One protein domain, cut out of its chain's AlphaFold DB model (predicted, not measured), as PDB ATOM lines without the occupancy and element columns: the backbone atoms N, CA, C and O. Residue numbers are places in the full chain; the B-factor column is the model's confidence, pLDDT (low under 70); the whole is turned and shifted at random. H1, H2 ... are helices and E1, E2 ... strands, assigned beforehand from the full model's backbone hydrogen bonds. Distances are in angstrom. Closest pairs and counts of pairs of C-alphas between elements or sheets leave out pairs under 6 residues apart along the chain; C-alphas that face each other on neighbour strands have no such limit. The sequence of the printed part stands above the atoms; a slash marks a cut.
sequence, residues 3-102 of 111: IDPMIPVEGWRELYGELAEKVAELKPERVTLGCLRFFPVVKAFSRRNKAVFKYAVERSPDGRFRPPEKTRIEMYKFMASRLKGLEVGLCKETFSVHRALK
ATOM      1  N   ILE A   3      36.178 -32.876 -37.853       96.25
ATOM      2  CA  ILE A   3      35.046 -33.628 -38.407       96.25
ATOM      3  C   ILE A   3      34.989 -33.306 -39.905       96.25
ATOM      4  O   ILE A   3      34.352 -32.352 -40.343       96.25
ATOM      5  N   ASP A   4      35.751 -34.064 -40.690       95.00
ATOM      6  CA  ASP A   4      35.868 -33.911 -42.142       95.00
ATOM      7  C   ASP A   4      36.184 -35.291 -42.746       95.00
ATOM      8  O   ASP A   4      37.215 -35.863 -42.385       95.00
ATOM      9  N   PRO A   5      35.355 -35.832 -43.655       95.94
ATOM     10  CA  PRO A   5      34.195 -35.194 -44.271       95.94
ATOM     11  C   PRO A   5      32.879 -35.400 -43.500       95.94
ATOM     12  O   PRO A   5      32.560 -36.498 -43.052       95.94
ATOM     13  N   MET A   6      32.054 -34.359 -43.466       97.94
ATOM     14  CA  MET A   6      30.615 -34.449 -43.248       97.94
ATOM     15  C   MET A   6      29.908 -34.866 -44.546       97.94
ATOM     16  O   MET A   6      30.273 -34.408 -45.636       97.94
ATOM     17  N   ILE A   7      28.905 -35.743 -44.442       98.00
ATOM     18  CA  ILE A   7      28.172 -36.314 -45.581       98.00
ATOM     19  C   ILE A   7      26.661 -36.247 -45.294       98.00
ATOM     20  O   ILE A   7      26.240 -36.757 -44.258       98.00
ATOM     21  N   PRO A   8      25.827 -35.667 -46.179       97.62
ATOM     22  CA  PRO A   8      24.380 -35.559 -45.977       97.62
ATOM     23  C   PRO A   8      23.667 -36.880 -46.301       97.62
ATOM     24  O   PRO A   8      22.850 -36.961 -47.217       97.62
ATOM     25  N   VAL A   9      24.027 -37.944 -45.581       97.75
ATOM     26  CA  VAL A   9      23.301 -39.217 -45.623       97.75
ATOM     27  C   VAL A   9      21.889 -39.048 -45.057       97.75
ATOM     28  O   VAL A   9      21.570 -38.047 -44.420       97.75
ATOM     29  N   GLU A  10      21.019 -40.020 -45.298       97.00
ATOM     30  CA  GLU A  10      19.714 -40.043 -44.639       97.00
ATOM     31  C   GLU A  10      19.895 -40.108 -43.111       97.00
ATOM     32  O   GLU A  10      20.800 -40.791 -42.631       97.00
ATOM     33  N   GLY A  11      19.102 -39.336 -42.360       97.75
ATOM     34  CA  GLY A  11      19.239 -39.230 -40.899       97.75
ATOM     35  C   GLY A  11      20.507 -38.509 -40.416       97.75
ATOM     36  O   GLY A  11      20.939 -38.690 -39.280       97.75
ATOM     37  N   TRP A  12      21.169 -37.708 -41.267       98.06
ATOM     38  CA  TRP A  12      22.427 -37.053 -40.880       98.06
ATOM     39  C   TRP A  12      22.284 -36.146 -39.650       98.06
ATOM     40  O   TRP A  12      23.255 -35.979 -38.919       98.06
ATOM     41  N   ARG A  13      21.114 -35.547 -39.402       98.44
ATOM     42  CA  ARG A  13      20.911 -34.628 -38.269       98.44
ATOM     43  C   ARG A  13      21.030 -35.359 -36.942       98.44
ATOM     44  O   ARG A  13      21.718 -34.878 -36.052       98.44
ATOM     45  N   GLU A  14      20.403 -36.518 -36.834       98.38
ATOM     46  CA  GLU A  14      20.445 -37.380 -35.660       98.38
ATOM     47  C   GLU A  14      21.883 -37.869 -35.440       98.38
ATOM     48  O   GLU A  14      22.477 -37.604 -34.397       98.38
ATOM     49  N   LEU A  15      22.497 -38.433 -36.486       98.38
ATOM     50  CA  LEU A  15      23.865 -38.967 -36.441       98.38
ATOM     51  C   LEU A  15      24.905 -37.911 -36.040       98.38
ATOM     52  O   LEU A  15      25.765 -38.150 -35.190       98.38
ATOM     53  N   TYR A  16      24.852 -36.732 -36.661       98.38
ATOM     54  CA  TYR A  16      25.773 -35.644 -36.339       98.38
ATOM     55  C   TYR A  16      25.416 -34.947 -35.020       98.38
ATOM     56  O   TYR A  16      26.303 -34.361 -34.403       98.38
ATOM     57  N   GLY A  17      24.162 -35.022 -34.567       98.25
ATOM     58  CA  GLY A  17      23.735 -34.541 -33.254       98.25
ATOM     59  C   GLY A  17      24.384 -35.345 -32.131       98.25
ATOM     60  O   GLY A  17      25.079 -34.767 -31.300       98.25
ATOM     61  N   GLU A  18      24.262 -36.671 -32.187       98.25
ATOM     62  CA  GLU A  18      24.924 -37.581 -31.242       98.25
ATOM     63  C   GLU A  18      26.451 -37.429 -31.272       98.25
ATOM     64  O   GLU A  18      27.119 -37.452 -30.237       98.25
ATOM     65  N   LEU A  19      27.032 -37.255 -32.468       98.12
ATOM     66  CA  LEU A  19      28.464 -36.991 -32.589       98.12
ATOM     67  C   LEU A  19      28.838 -35.670 -31.909       98.12
ATOM     68  O   LEU A  19      29.851 -35.616 -31.219       98.12
ATOM     69  N   ALA A  20      28.053 -34.609 -32.097       97.69
ATOM     70  CA  ALA A  20      28.340 -33.310 -31.502       97.69
ATOM     71  C   ALA A  20      28.321 -33.355 -29.967       97.69
ATOM     72  O   ALA A  20      29.188 -32.742 -29.351       97.69
ATOM     73  N   GLU A  21      27.400 -34.110 -29.362       97.25
ATOM     74  CA  GLU A  21      27.342 -34.316 -27.907       97.25
ATOM     75  C   GLU A  21      28.624 -34.980 -27.389       97.25
ATOM     76  O   GLU A  21      29.323 -34.412 -26.549       97.25
ATOM     77  N   LYS A  22      29.022 -36.103 -27.998       97.56
ATOM     78  CA  LYS A  22      30.271 -36.809 -27.659       97.56
ATOM     79  C   LYS A  22      31.507 -35.928 -27.847       97.56
ATOM     80  O   LYS A  22      32.451 -35.987 -27.068       97.56
ATOM     81  N   VAL A  23      31.527 -35.101 -28.891       97.00
ATOM     82  CA  VAL A  23      32.628 -34.160 -29.143       97.00
ATOM     83  C   VAL A  23      32.663 -33.055 -28.087       97.00
ATOM     84  O   VAL A  23      33.750 -32.672 -27.657       97.00
ATOM     85  N   ALA A  24      31.507 -32.550 -27.657       95.50
ATOM     86  CA  ALA A  24      31.417 -31.511 -26.638       95.50
ATOM     87  C   ALA A  24      31.912 -31.996 -25.266       95.50
ATOM     88  O   ALA A  24      32.602 -31.248 -24.571       95.50
ATOM     89  N   GLU A  25      31.644 -33.254 -24.906       96.88
ATOM     90  CA  GLU A  25      32.136 -33.877 -23.667       96.88
ATOM     91  C   GLU A  25      33.666 -33.888 -23.570       96.88
ATOM     92  O   GLU A  25      34.227 -33.696 -22.491       96.88
ATOM     93  N   LEU A  26      34.351 -34.035 -24.708       96.38
ATOM     94  CA  LEU A  26      35.814 -34.012 -24.781       96.38
ATOM     95  C   LEU A  26      36.409 -32.608 -24.599       96.38
ATOM     96  O   LEU A  26      37.628 -32.485 -24.487       96.38
ATOM     97  N   LYS A  27      35.574 -31.559 -24.604       94.56
ATOM     98  CA  LYS A  27      35.960 -30.145 -24.460       94.56
ATOM     99  C   LYS A  27      37.188 -29.752 -25.303       94.56
ATOM    100  O   LYS A  27      38.135 -29.171 -24.768       94.56
ATOM    101  N   PRO A  28      37.226 -30.068 -26.614       94.81
ATOM    102  CA  PRO A  28      38.350 -29.669 -27.444       94.81
ATOM    103  C   PRO A  28      38.381 -28.145 -27.568       94.81
ATOM    104  O   PRO A  28      37.344 -27.522 -27.758       94.81
ATOM    105  N   GLU A  29      39.574 -27.554 -27.569       91.56
ATOM    106  CA  GLU A  29      39.744 -26.106 -27.766       91.56
ATOM    107  C   GLU A  29      39.068 -25.611 -29.060       91.56
ATOM    108  O   GLU A  29      38.410 -24.574 -29.083       91.56
ATOM    109  N   ARG A  30      39.175 -26.405 -30.133       91.06
ATOM    110  CA  ARG A  30      38.616 -26.094 -31.452       91.06
ATOM    111  C   ARG A  30      38.060 -27.326 -32.152       91.06
ATOM    112  O   ARG A  30      38.670 -28.403 -32.119       91.06
ATOM    113  N   VAL A  31      36.961 -27.154 -32.882       94.44
ATOM    114  CA  VAL A  31      36.384 -28.136 -33.807       94.44
ATOM    115  C   VAL A  31      36.407 -27.596 -35.236       94.44
ATOM    116  O   VAL A  31      35.796 -26.579 -35.545       94.44
ATOM    117  N   THR A  32      37.080 -28.301 -36.142       94.50
ATOM    118  CA  THR A  32      37.102 -27.948 -37.569       94.50
ATOM    119  C   THR A  32      36.165 -28.860 -38.352       94.50
ATOM    120  O   THR A  32      36.370 -30.075 -38.377       94.50
ATOM    121  N   LEU A  33      35.178 -28.274 -39.028       95.56
ATOM    122  CA  LEU A  33      34.202 -28.968 -39.864       95.56
ATOM    123  C   LEU A  33      34.601 -28.899 -41.341       95.56
ATOM    124  O   LEU A  33      35.096 -27.882 -41.820       95.56
ATOM    125  N   GLY A  34      34.354 -29.960 -42.091       95.50
ATOM    126  CA  GLY A  34      34.457 -29.949 -43.548       95.50
ATOM    127  C   GLY A  34      33.478 -30.941 -44.149       95.50
ATOM    128  O   GLY A  34      32.994 -31.821 -43.452       95.50
ATOM    129  N   CYS A  35      33.158 -30.796 -45.429       96.38
ATOM    130  CA  CYS A  35      32.256 -31.694 -46.143       96.38
ATOM    131  C   CYS A  35      33.008 -32.549 -47.160       96.38
ATOM    132  O   CYS A  35      34.121 -32.220 -47.590       96.38
ATOM    133  N   LEU A  36      32.346 -33.630 -47.581       97.25
ATOM    134  CA  LEU A  36      32.783 -34.481 -48.682       97.25
ATOM    135  C   LEU A  36      33.267 -33.634 -49.862       97.25
ATOM    136  O   LEU A  36      32.544 -32.783 -50.377       97.25
ATOM    137  N   ARG A  37      34.500 -33.889 -50.299       96.12
ATOM    138  CA  ARG A  37      35.067 -33.279 -51.499       96.12
ATOM    139  C   ARG A  37      35.986 -34.248 -52.215       96.12
ATOM    140  O   ARG A  37      36.780 -34.931 -51.572       96.12
ATOM    141  N   PHE A  38      35.928 -34.286 -53.539       96.19
ATOM    142  CA  PHE A  38      36.834 -35.121 -54.327       96.19
ATOM    143  C   PHE A  38      37.031 -34.569 -55.736       96.19
ATOM    144  O   PHE A  38      36.156 -33.906 -56.292       96.19
ATOM    145  N   PHE A  39      38.182 -34.870 -56.334       96.44
ATOM    146  CA  PHE A  39      38.392 -34.625 -57.757       96.44
ATOM    147  C   PHE A  39      37.600 -35.634 -58.600       96.44
ATOM    148  O   PHE A  39      37.497 -36.794 -58.198       96.44
ATOM    149  N   PRO A  40      37.091 -35.247 -59.784       93.69
ATOM    150  CA  PRO A  40      36.267 -36.118 -60.629       93.69
ATOM    151  C   PRO A  40      36.911 -37.486 -60.903       93.69
ATOM    152  O   PRO A  40      36.236 -38.514 -60.860       93.69
ATOM    153  N   VAL A  41      38.235 -37.499 -61.091       94.44
ATOM    154  CA  VAL A  41      39.032 -38.697 -61.384       94.44
ATOM    155  C   VAL A  41      38.932 -39.780 -60.298       94.44
ATOM    156  O   VAL A  41      39.016 -40.970 -60.594       94.44
ATOM    157  N   VAL A  42      38.654 -39.403 -59.045       93.81
ATOM    158  CA  VAL A  42      38.520 -40.347 -57.921       93.81
ATOM    159  C   VAL A  42      37.387 -41.353 -58.161       93.81
ATOM    160  O   VAL A  42      37.487 -42.504 -57.736       93.81
ATOM    161  N   LYS A  43      36.331 -40.975 -58.900       90.19
ATOM    162  CA  LYS A  43      35.224 -41.891 -59.232       90.19
ATOM    163  C   LYS A  43      35.677 -43.073 -60.100       90.19
ATOM    164  O   LYS A  43      35.119 -44.166 -59.968       90.19
ATOM    165  N   ALA A  44      36.669 -42.859 -60.966       90.12
ATOM    166  CA  ALA A  44      37.213 -43.889 -61.850       90.12
ATOM    167  C   ALA A  44      38.071 -44.903 -61.077       90.12
ATOM    168  O   ALA A  44      37.964 -46.102 -61.313       90.12
ATOM    169  N   PHE A  45      38.846 -44.434 -60.095       91.69
ATOM    170  CA  PHE A  45      39.722 -45.283 -59.279       91.69
ATOM    171  C   PHE A  45      39.023 -45.960 -58.093       91.69
ATOM    172  O   PHE A  45      39.597 -46.844 -57.454       91.69
ATOM    173  N   SER A  46      37.781 -45.584 -57.781       90.19
ATOM    174  CA  SER A  46      37.018 -46.252 -56.728       90.19
ATOM    175  C   SER A  46      36.542 -47.630 -57.197       90.19
ATOM    176  O   SER A  46      35.697 -47.741 -58.085       90.19
ATOM    177  N   ARG A  47      37.092 -48.690 -56.595       89.44
ATOM    178  CA  ARG A  47      36.778 -50.097 -56.919       89.44
ATOM    179  C   ARG A  47      35.653 -50.689 -56.063       89.44
ATOM    180  O   ARG A  47      35.167 -51.770 -56.364       89.44
ATOM    181  N   ARG A  48      35.284 -50.008 -54.975       87.69
ATOM    182  CA  ARG A  48      34.278 -50.456 -53.997       87.69
ATOM    183  C   ARG A  48      32.960 -49.702 -54.198       87.69
ATOM    184  O   ARG A  48      32.723 -49.111 -55.248       87.69
ATOM    185  N   ASN A  49      32.111 -49.717 -53.173       87.62
ATOM    186  CA  ASN A  49      30.846 -49.002 -53.141       87.62
ATOM    187  C   ASN A  49      31.019 -47.512 -53.514       87.62
ATOM    188  O   ASN A  49      31.724 -46.754 -52.846       87.62
ATOM    189  N   LYS A  50      30.342 -47.107 -54.593       92.12
ATOM    190  CA  LYS A  50      30.364 -45.752 -55.160       92.12
ATOM    191  C   LYS A  50      29.233 -44.858 -54.639       92.12
ATOM    192  O   LYS A  50      29.149 -43.702 -55.050       92.12
ATOM    193  N   ALA A  51      28.390 -45.350 -53.728       93.31
ATOM    194  CA  ALA A  51      27.210 -44.640 -53.236       93.31
ATOM    195  C   ALA A  51      27.541 -43.273 -52.624       93.31
ATOM    196  O   ALA A  51      26.749 -42.350 -52.765       93.31
ATOM    197  N   VAL A  52      28.721 -43.101 -52.018       93.56
ATOM    198  CA  VAL A  52      29.140 -41.817 -51.428       93.56
ATOM    199  C   VAL A  52      29.183 -40.674 -52.450       93.56
ATOM    200  O   VAL A  52      28.899 -39.526 -52.117       93.56
ATOM    201  N   PHE A  53      29.472 -40.972 -53.721       94.88
ATOM    202  CA  PHE A  53      29.591 -39.951 -54.761       94.88
ATOM    203  C   PHE A  53      28.257 -39.300 -55.134       94.88
ATOM    204  O   PHE A  53      28.279 -38.222 -55.724       94.88
ATOM    205  N   LYS A  54      27.115 -39.917 -54.790       95.44
ATOM    206  CA  LYS A  54      25.784 -39.347 -55.057       95.44
ATOM    207  C   LYS A  54      25.504 -38.091 -54.227       95.44
ATOM    208  O   LYS A  54      24.693 -37.269 -54.622       95.44
ATOM    209  N   TYR A  55      26.202 -37.930 -53.102       96.62
ATOM    210  CA  TYR A  55      26.024 -36.799 -52.195       96.62
ATOM    211  C   TYR A  55      26.822 -35.557 -52.596       96.62
ATOM    212  O   TYR A  55      26.643 -34.518 -51.975       96.62
ATOM    213  N   ALA A  56      27.704 -35.641 -53.600       95.62
ATOM    214  CA  ALA A  56      28.493 -34.506 -54.071       95.62
ATOM    215  C   ALA A  56      28.284 -34.278 -55.571       95.62
ATOM    216  O   ALA A  56      28.861 -34.971 -56.417       95.62
ATOM    217  N   VAL A  57      27.443 -33.293 -55.875       95.06
ATOM    218  CA  VAL A  57      26.929 -33.018 -57.224       95.06
ATOM    219  C   VAL A  57      27.362 -31.655 -57.762       95.06
ATOM    220  O   VAL A  57      27.374 -31.466 -58.973       95.06
ATOM    221  N   GLU A  58      27.795 -30.731 -56.900       96.50
ATOM    222  CA  GLU A  58      28.259 -29.405 -57.313       96.50
ATOM    223  C   GLU A  58      29.772 -29.392 -57.498       96.50
ATOM    224  O   GLU A  58      30.519 -29.769 -56.594       96.50
ATOM    225  N   ARG A  59      30.247 -28.922 -58.654       95.38
ATOM    226  CA  ARG A  59      31.675 -28.703 -58.892       95.38
ATOM    227  C   ARG A  59      32.052 -27.291 -58.457       95.38
ATOM    228  O   ARG A  59      31.497 -26.320 -58.955       95.38
ATOM    229  N   SER A  60      32.999 -27.179 -57.536       92.06
ATOM    230  CA  SER A  60      33.483 -25.889 -57.038       92.06
ATOM    231  C   SER A  60      34.657 -25.352 -57.876       92.06
ATOM    232  O   SER A  60      35.263 -26.121 -58.630       92.06
ATOM    233  N   PRO A  61      35.043 -24.067 -57.714       90.81
ATOM    234  CA  PRO A  61      36.139 -23.450 -58.472       90.81
ATOM    235  C   PRO A  61      37.497 -24.156 -58.340       90.81
ATOM    236  O   PRO A  61      38.283 -24.145 -59.277       90.81
ATOM    237  N   ASP A  62      37.757 -24.842 -57.221       91.62
ATOM    238  CA  ASP A  62      38.974 -25.653 -57.026       91.62
ATOM    239  C   ASP A  62      38.951 -27.005 -57.774       91.62
ATOM    240  O   ASP A  62      39.790 -27.877 -57.539       91.62
ATOM    241  N   GLY A  63      37.959 -27.212 -58.644       94.12
ATOM    242  CA  GLY A  63      37.809 -28.388 -59.493       94.12
ATOM    243  C   GLY A  63      37.210 -29.613 -58.803       94.12
ATOM    244  O   GLY A  63      37.006 -30.624 -59.480       94.12
ATOM    245  N   ARG A  64      36.911 -29.552 -57.498       96.50
ATOM    246  CA  ARG A  64      36.376 -30.682 -56.720       96.50
ATOM    247  C   ARG A  64      34.851 -30.659 -56.659       96.50
ATOM    248  O   ARG A  64      34.238 -29.597 -56.601       96.50
ATOM    249  N   PHE A  65      34.250 -31.842 -56.621       97.50
ATOM    250  CA  PHE A  65      32.828 -32.020 -56.345       97.50
ATOM    251  C   PHE A  65      32.550 -31.936 -54.848       97.50
ATOM    252  O   PHE A  65      33.328 -32.485 -54.071       97.50
ATOM    253  N   ARG A  66      31.446 -31.295 -54.458       97.88
ATOM    254  CA  ARG A  66      30.965 -31.144 -53.077       97.88
ATOM    255  C   ARG A  66      29.449 -31.355 -52.992       97.88
ATOM    256  O   ARG A  66      28.763 -31.246 -54.015       97.88
ATOM    257  N   PRO A  67      28.906 -31.658 -51.798       97.94
ATOM    258  CA  PRO A  67      27.481 -31.520 -51.550       97.94
ATOM    259  C   PRO A  67      26.983 -30.109 -51.860       97.94
ATOM    260  O   PRO A  67      27.782 -29.166 -51.773       97.94
ATOM    261  N   PRO A  68      25.687 -29.956 -52.180       97.62
ATOM    262  CA  PRO A  68      25.124 -28.660 -52.515       97.62
ATOM    263  C   PRO A  68      25.444 -27.591 -51.474       97.62
ATOM    264  O   PRO A  68      25.393 -27.859 -50.272       97.62
ATOM    265  N   GLU A  69      25.774 -26.377 -51.911       96.94
ATOM    266  CA  GLU A  69      26.173 -25.284 -51.017       96.94
ATOM    267  C   GLU A  69      25.168 -25.051 -49.884       96.94
ATOM    268  O   GLU A  69      25.557 -24.984 -48.716       96.94
ATOM    269  N   LYS A  70      23.872 -25.011 -50.215       97.31
ATOM    270  CA  LYS A  70      22.799 -24.848 -49.224       97.31
ATOM    271  C   LYS A  70      22.830 -25.954 -48.165       97.31
ATOM    272  O   LYS A  70      22.769 -25.651 -46.977       97.31
ATOM    273  N   THR A  71      23.009 -27.205 -48.587       97.88
ATOM    274  CA  THR A  71      23.119 -28.363 -47.691       97.88
ATOM    275  C   THR A  71      24.358 -28.266 -46.804       97.88
ATOM    276  O   THR A  71      24.271 -28.497 -45.605       97.88
ATOM    277  N   ARG A  72      25.513 -27.862 -47.349       97.44
ATOM    278  CA  ARG A  72      26.736 -27.672 -46.548       97.44
ATOM    279  C   ARG A  72      26.532 -26.611 -45.465       97.44
ATOM    280  O   ARG A  72      26.844 -26.858 -44.305       97.44
ATOM    281  N   ILE A  73      25.958 -25.460 -45.823       97.62
ATOM    282  CA  ILE A  73      25.633 -24.379 -44.878       97.62
ATOM    283  C   ILE A  73      24.696 -24.883 -43.773       97.62
ATOM    284  O   ILE A  73      24.927 -24.596 -42.600       97.62
ATOM    285  N   GLU A  74      23.658 -25.637 -44.130       98.19
ATOM    286  CA  GLU A  74      22.707 -26.231 -43.187       98.19
ATOM    287  C   GLU A  74      23.389 -27.191 -42.203       98.19
ATOM    288  O   GLU A  74      23.208 -27.060 -40.991       98.19
ATOM    289  N   MET A  75      24.229 -28.098 -42.707       98.25
ATOM    290  CA  MET A  75      24.995 -29.038 -41.886       98.25
ATOM    291  C   MET A  75      25.946 -28.319 -40.924       98.25
ATOM    292  O   MET A  75      26.002 -28.646 -39.737       98.25
ATOM    293  N   TYR A  76      26.668 -27.306 -41.406       97.62
ATOM    294  CA  TYR A  76      27.600 -26.538 -40.583       97.62
ATOM    295  C   TYR A  76      26.884 -25.704 -39.515       97.62
ATOM    296  O   TYR A  76      27.333 -25.680 -38.371       97.62
ATOM    297  N   LYS A  77      25.753 -25.061 -39.844       97.06
ATOM    298  CA  LYS A  77      24.922 -24.351 -38.855       97.06
ATOM    299  C   LYS A  77      24.392 -25.297 -37.790       97.06
ATOM    300  O   LYS A  77      24.435 -24.965 -36.609       97.06
ATOM    301  N   PHE A  78      23.917 -26.471 -38.204       98.19
ATOM    302  CA  PHE A  78      23.438 -27.490 -37.280       98.19
ATOM    303  C   PHE A  78      24.539 -27.899 -36.295       98.19
ATOM    304  O   PHE A  78      24.341 -27.777 -35.088       98.19
ATOM    305  N   MET A  79      25.722 -28.268 -36.786       97.38
ATOM    306  CA  MET A  79      26.849 -28.632 -35.920       97.38
ATOM    307  C   MET A  79      27.283 -27.496 -34.999       97.38
ATOM    308  O   MET A  79      27.454 -27.713 -33.804       97.38
ATOM    309  N   ALA A  80      27.420 -26.278 -35.523       95.31
ATOM    310  CA  ALA A  80      27.806 -25.127 -34.712       95.31
ATOM    311  C   ALA A  80      26.788 -24.830 -33.599       95.31
ATOM    312  O   ALA A  80      27.181 -24.451 -32.499       95.31
ATOM    313  N   SER A  81      25.493 -25.053 -33.848       95.94
ATOM    314  CA  SER A  81      24.458 -24.902 -32.816       95.94
ATOM    315  C   SER A  81      24.581 -25.933 -31.688       95.94
ATOM    316  O   SER A  81      24.275 -25.615 -30.541       95.94
ATOM    317  N   ARG A  82      25.055 -27.149 -31.999       96.50
ATOM    318  CA  ARG A  82      25.248 -28.242 -31.033       96.50
ATOM    319  C   ARG A  82      26.575 -28.142 -30.281       96.50
ATOM    320  O   ARG A  82      26.644 -28.519 -29.122       96.50
ATOM    321  N   LEU A  83      27.599 -27.569 -30.908       94.94
ATOM    322  CA  LEU A  83      28.931 -27.346 -30.333       94.94
ATOM    323  C   LEU A  83      29.062 -25.962 -29.670       94.94
ATOM    324  O   LEU A  83      30.141 -25.366 -29.659       94.94
ATOM    325  N   LYS A  84      27.959 -25.410 -29.152       89.12
ATOM    326  CA  LYS A  84      27.926 -24.061 -28.577       89.12
ATOM    327  C   LYS A  84      28.934 -23.943 -27.427       89.12
ATOM    328  O   LYS A  84      28.927 -24.749 -26.506       89.12
ATOM    329  N   GLY A  85      29.762 -22.900 -27.471       89.19
ATOM    330  CA  GLY A  85      30.816 -22.653 -26.480       89.19
ATOM    331  C   GLY A  85      32.192 -23.189 -26.880       89.19
ATOM    332  O   GLY A  85      33.172 -22.844 -26.229       89.19
ATOM    333  N   LEU A  86      32.285 -23.963 -27.965       91.88
ATOM    334  CA  LEU A  86      33.554 -24.346 -28.579       91.88
ATOM    335  C   LEU A  86      33.868 -23.449 -29.775       91.88
ATOM    336  O   LEU A  86      32.967 -22.948 -30.455       91.88
ATOM    337  N   GLU A  87      35.154 -23.285 -30.077       92.38
ATOM    338  CA  GLU A  87      35.554 -22.610 -31.303       92.38
ATOM    339  C   GLU A  87      35.295 -23.523 -32.512       92.38
ATOM    340  O   GLU A  87      35.827 -24.633 -32.589       92.38
ATOM    341  N   VAL A  88      34.494 -23.062 -33.477       92.62
ATOM    342  CA  VAL A  88      34.168 -23.818 -34.695       92.62
ATOM    343  C   VAL A  88      34.795 -23.152 -35.915       92.62
ATOM    344  O   VAL A  88      34.547 -21.978 -36.176       92.62
ATOM    345  N   GLY A  89      35.562 -23.921 -36.690       92.69
ATOM    346  CA  GLY A  89      36.168 -23.498 -37.956       92.69
ATOM    347  C   GLY A  89      35.723 -24.359 -39.143       92.69
ATOM    348  O   GLY A  89      35.175 -25.446 -38.965       92.69
ATOM    349  N   LEU A  90      35.991 -23.896 -40.369       92.25
ATOM    350  CA  LEU A  90      35.704 -24.634 -41.611       92.25
ATOM    351  C   LEU A  90      36.994 -25.037 -42.338       92.25
ATOM    352  O   LEU A  90      37.961 -24.278 -42.366       92.25
ATOM    353  N   CYS A  91      37.004 -26.217 -42.961       90.50
ATOM    354  CA  CYS A  91      38.138 -26.743 -43.716       90.50
ATOM    355  C   CYS A  91      37.880 -26.749 -45.227       90.50
ATOM    356  O   CYS A  91      36.930 -27.378 -45.693       90.50
ATOM    357  N   LYS A  92      38.803 -26.146 -45.997       89.44
ATOM    358  CA  LYS A  92      38.840 -26.178 -47.477       89.44
ATOM    359  C   LYS A  92      37.487 -25.853 -48.119       89.44
ATOM    360  O   LYS A  92      37.066 -26.501 -49.092       89.44
ATOM    361  N   GLU A  93      36.835 -24.850 -47.543       92.31
ATOM    362  CA  GLU A  93      35.527 -24.386 -47.951       92.31
ATOM    363  C   GLU A  93      35.583 -23.242 -48.960       92.31
ATOM    364  O   GLU A  93      36.590 -22.558 -49.121       92.31
ATOM    365  N   THR A  94      34.486 -23.073 -49.689       91.38
ATOM    366  CA  THR A  94      34.333 -22.004 -50.676       91.38
ATOM    367  C   THR A  94      34.173 -20.651 -49.987       91.38
ATOM    368  O   THR A  94      33.578 -20.563 -48.912       91.38
ATOM    369  N   PHE A  95      34.644 -19.580 -50.631       89.69
ATOM    370  CA  PHE A  95      34.521 -18.217 -50.100       89.69
ATOM    371  C   PHE A  95      33.063 -17.824 -49.797       89.69
ATOM    372  O   PHE A  95      32.796 -17.208 -48.768       89.69
ATOM    373  N   SER A  96      32.112 -18.237 -50.646       92.00
ATOM    374  CA  SER A  96      30.666 -18.047 -50.436       92.00
ATOM    375  C   SER A  96      30.198 -18.608 -49.090       92.00
ATOM    376  O   SER A  96      29.588 -17.895 -48.294       92.00
ATOM    377  N   VAL A  97      30.554 -19.857 -48.791       93.00
ATOM    378  CA  VAL A  97      30.205 -20.540 -47.535       93.00
ATOM    379  C   VAL A  97      30.878 -19.888 -46.329       93.00
ATOM    380  O   VAL A  97      30.211 -19.654 -45.319       93.00
ATOM    381  N   HIS A  98      32.163 -19.530 -46.428       91.25
ATOM    382  CA  HIS A  98      32.847 -18.786 -45.365       91.25
ATOM    383  C   HIS A  98      32.136 -17.458 -45.061       91.25
ATOM    384  O   HIS A  98      31.870 -17.149 -43.898       91.25
ATOM    385  N   ARG A  99      31.753 -16.707 -46.102       89.75
ATOM    386  CA  ARG A  99      31.022 -15.437 -45.974       89.75
ATOM    387  C   ARG A  99      29.639 -15.620 -45.346       89.75
ATOM    388  O   ARG A  99      29.211 -14.768 -44.569       89.75
ATOM    389  N   ALA A 100      28.956 -16.716 -45.669       92.25
ATOM    390  CA  ALA A 100      27.622 -17.022 -45.160       92.25
ATOM    391  C   ALA A 100      27.610 -17.408 -43.669       92.25
ATOM    392  O   ALA A 100      26.613 -17.160 -42.990       92.25
ATOM    393  N   LEU A 101      28.683 -18.026 -43.163       89.31
ATOM    394  CA  LEU A 101      28.729 -18.581 -41.804       89.31
ATOM    395  C   LEU A 101      29.522 -17.736 -40.807       89.31
ATOM    396  O   LEU A 101      29.217 -17.787 -39.620       89.31
ATOM    397  N   LYS A 102      30.508 -16.955 -41.270       82.88
ATOM    398  CA  LYS A 102      31.358 -16.090 -40.427       82.88
ATOM    399  C   LYS A 102      31.994 -16.816 -39.225       82.88
ATOM    400  O   LYS A 102      32.223 -16.210 -38.182       82.88
TER     401      LYS A 102
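What this domain is: This is residues 3 to 102 of the 111 residues of an uncharacterized protein of Candidatus Bathyarchaeota archaeon (UniProt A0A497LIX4). A small parallel sheet of three strands, E1, E2 and E3, has two long helices, H1 and H4, packed over one face, with H4 between H1 and the short helix H5, which only grazes the sheet. Past the ends of the strands the chain swings out into a looser part with the short helices H2 and H3, where residues 44 to 51 stick out. The printed part has 100 residues, with five named helices and three named strands in the order E1 H1 E2 H2 H3 H4 E3 H5; the sheet's order is E1, E2, E3, and the class is mixed, helices and strands. The whole is compact, with a radius of gyration of the C-alphas of 14.0 A and spans of 41 by 29 by 20 A.

Where its parts are: Begin with the inner strand E2, residues 30 to 35, which runs 17.0 A from C-alpha 30 at (38.616, -26.094, -31.452). Its neighbours are E1, residues 3 to 6, starting at (35.046, -33.628, -38.407), and E3, residues 87 to 90, 10.5 A long. H1, residues 12 to 25, spans 20.0 A, and H4, residues 69 to 82, spans 20.2 A. Look next for H2 at residues 42 to 45, H3 at residues 51 to 55, and H5 at residues 95 to 101, 10.1 A long and ending at C-alpha 101, (28.729, -18.581, -41.804).

How they stand to each other: E1 and E2 are parallel at 17 degrees, with N 6 and O 34 2.7 A apart, within hydrogen-bond range. E2 and E3 are parallel at 26 degrees, with N 31 and O 87 at 2.8 A. The pairing is staggered: E2 pairs with E3 over residues 30 to 33 and with E1 over 33 to 35. H1 and H4 on one face of the sheet give two layers, a sheet and its helices. H4 is over E2, at a height over the sheet of 9.1 A, and runs along the strands, at 23 degrees to E2 on the local plane. H1 and H4 touch, the closest C-alphas being those of Ala 20 and Arg 82, 6.0 A; they run the same way at a tilt of 37 degrees, only just steep. H4 and H5 touch at Ile 73 and Val 97, their closest C-alphas, 6.5 A. E1, H1, E2 form a strand-helix-strand unit, two parallel strands with a helix between, its crossover right-handed; E2, H2 H3 H4, E3 form another. H2 and H3 are close but not clearly touching, and neither is on the sheet. In H1, H4 and H5 every O i to N i+4 pair is within hydrogen-bond range; H3 has 0 of 1, but 2 of 2 O i to N i+3 pairs, and H2 is too short for an i+4 pair.

The domain as a whole: The two C-alphas farthest apart, those of Ala 44 and Gly 85, are 41.7 A apart. The long link is residues 56 to 68, between H3 and H4, where residues 58 to 59 pair antiparallel with 65 to 66. The printed part has no cut, and no printed residue is under 70 in pLDDT.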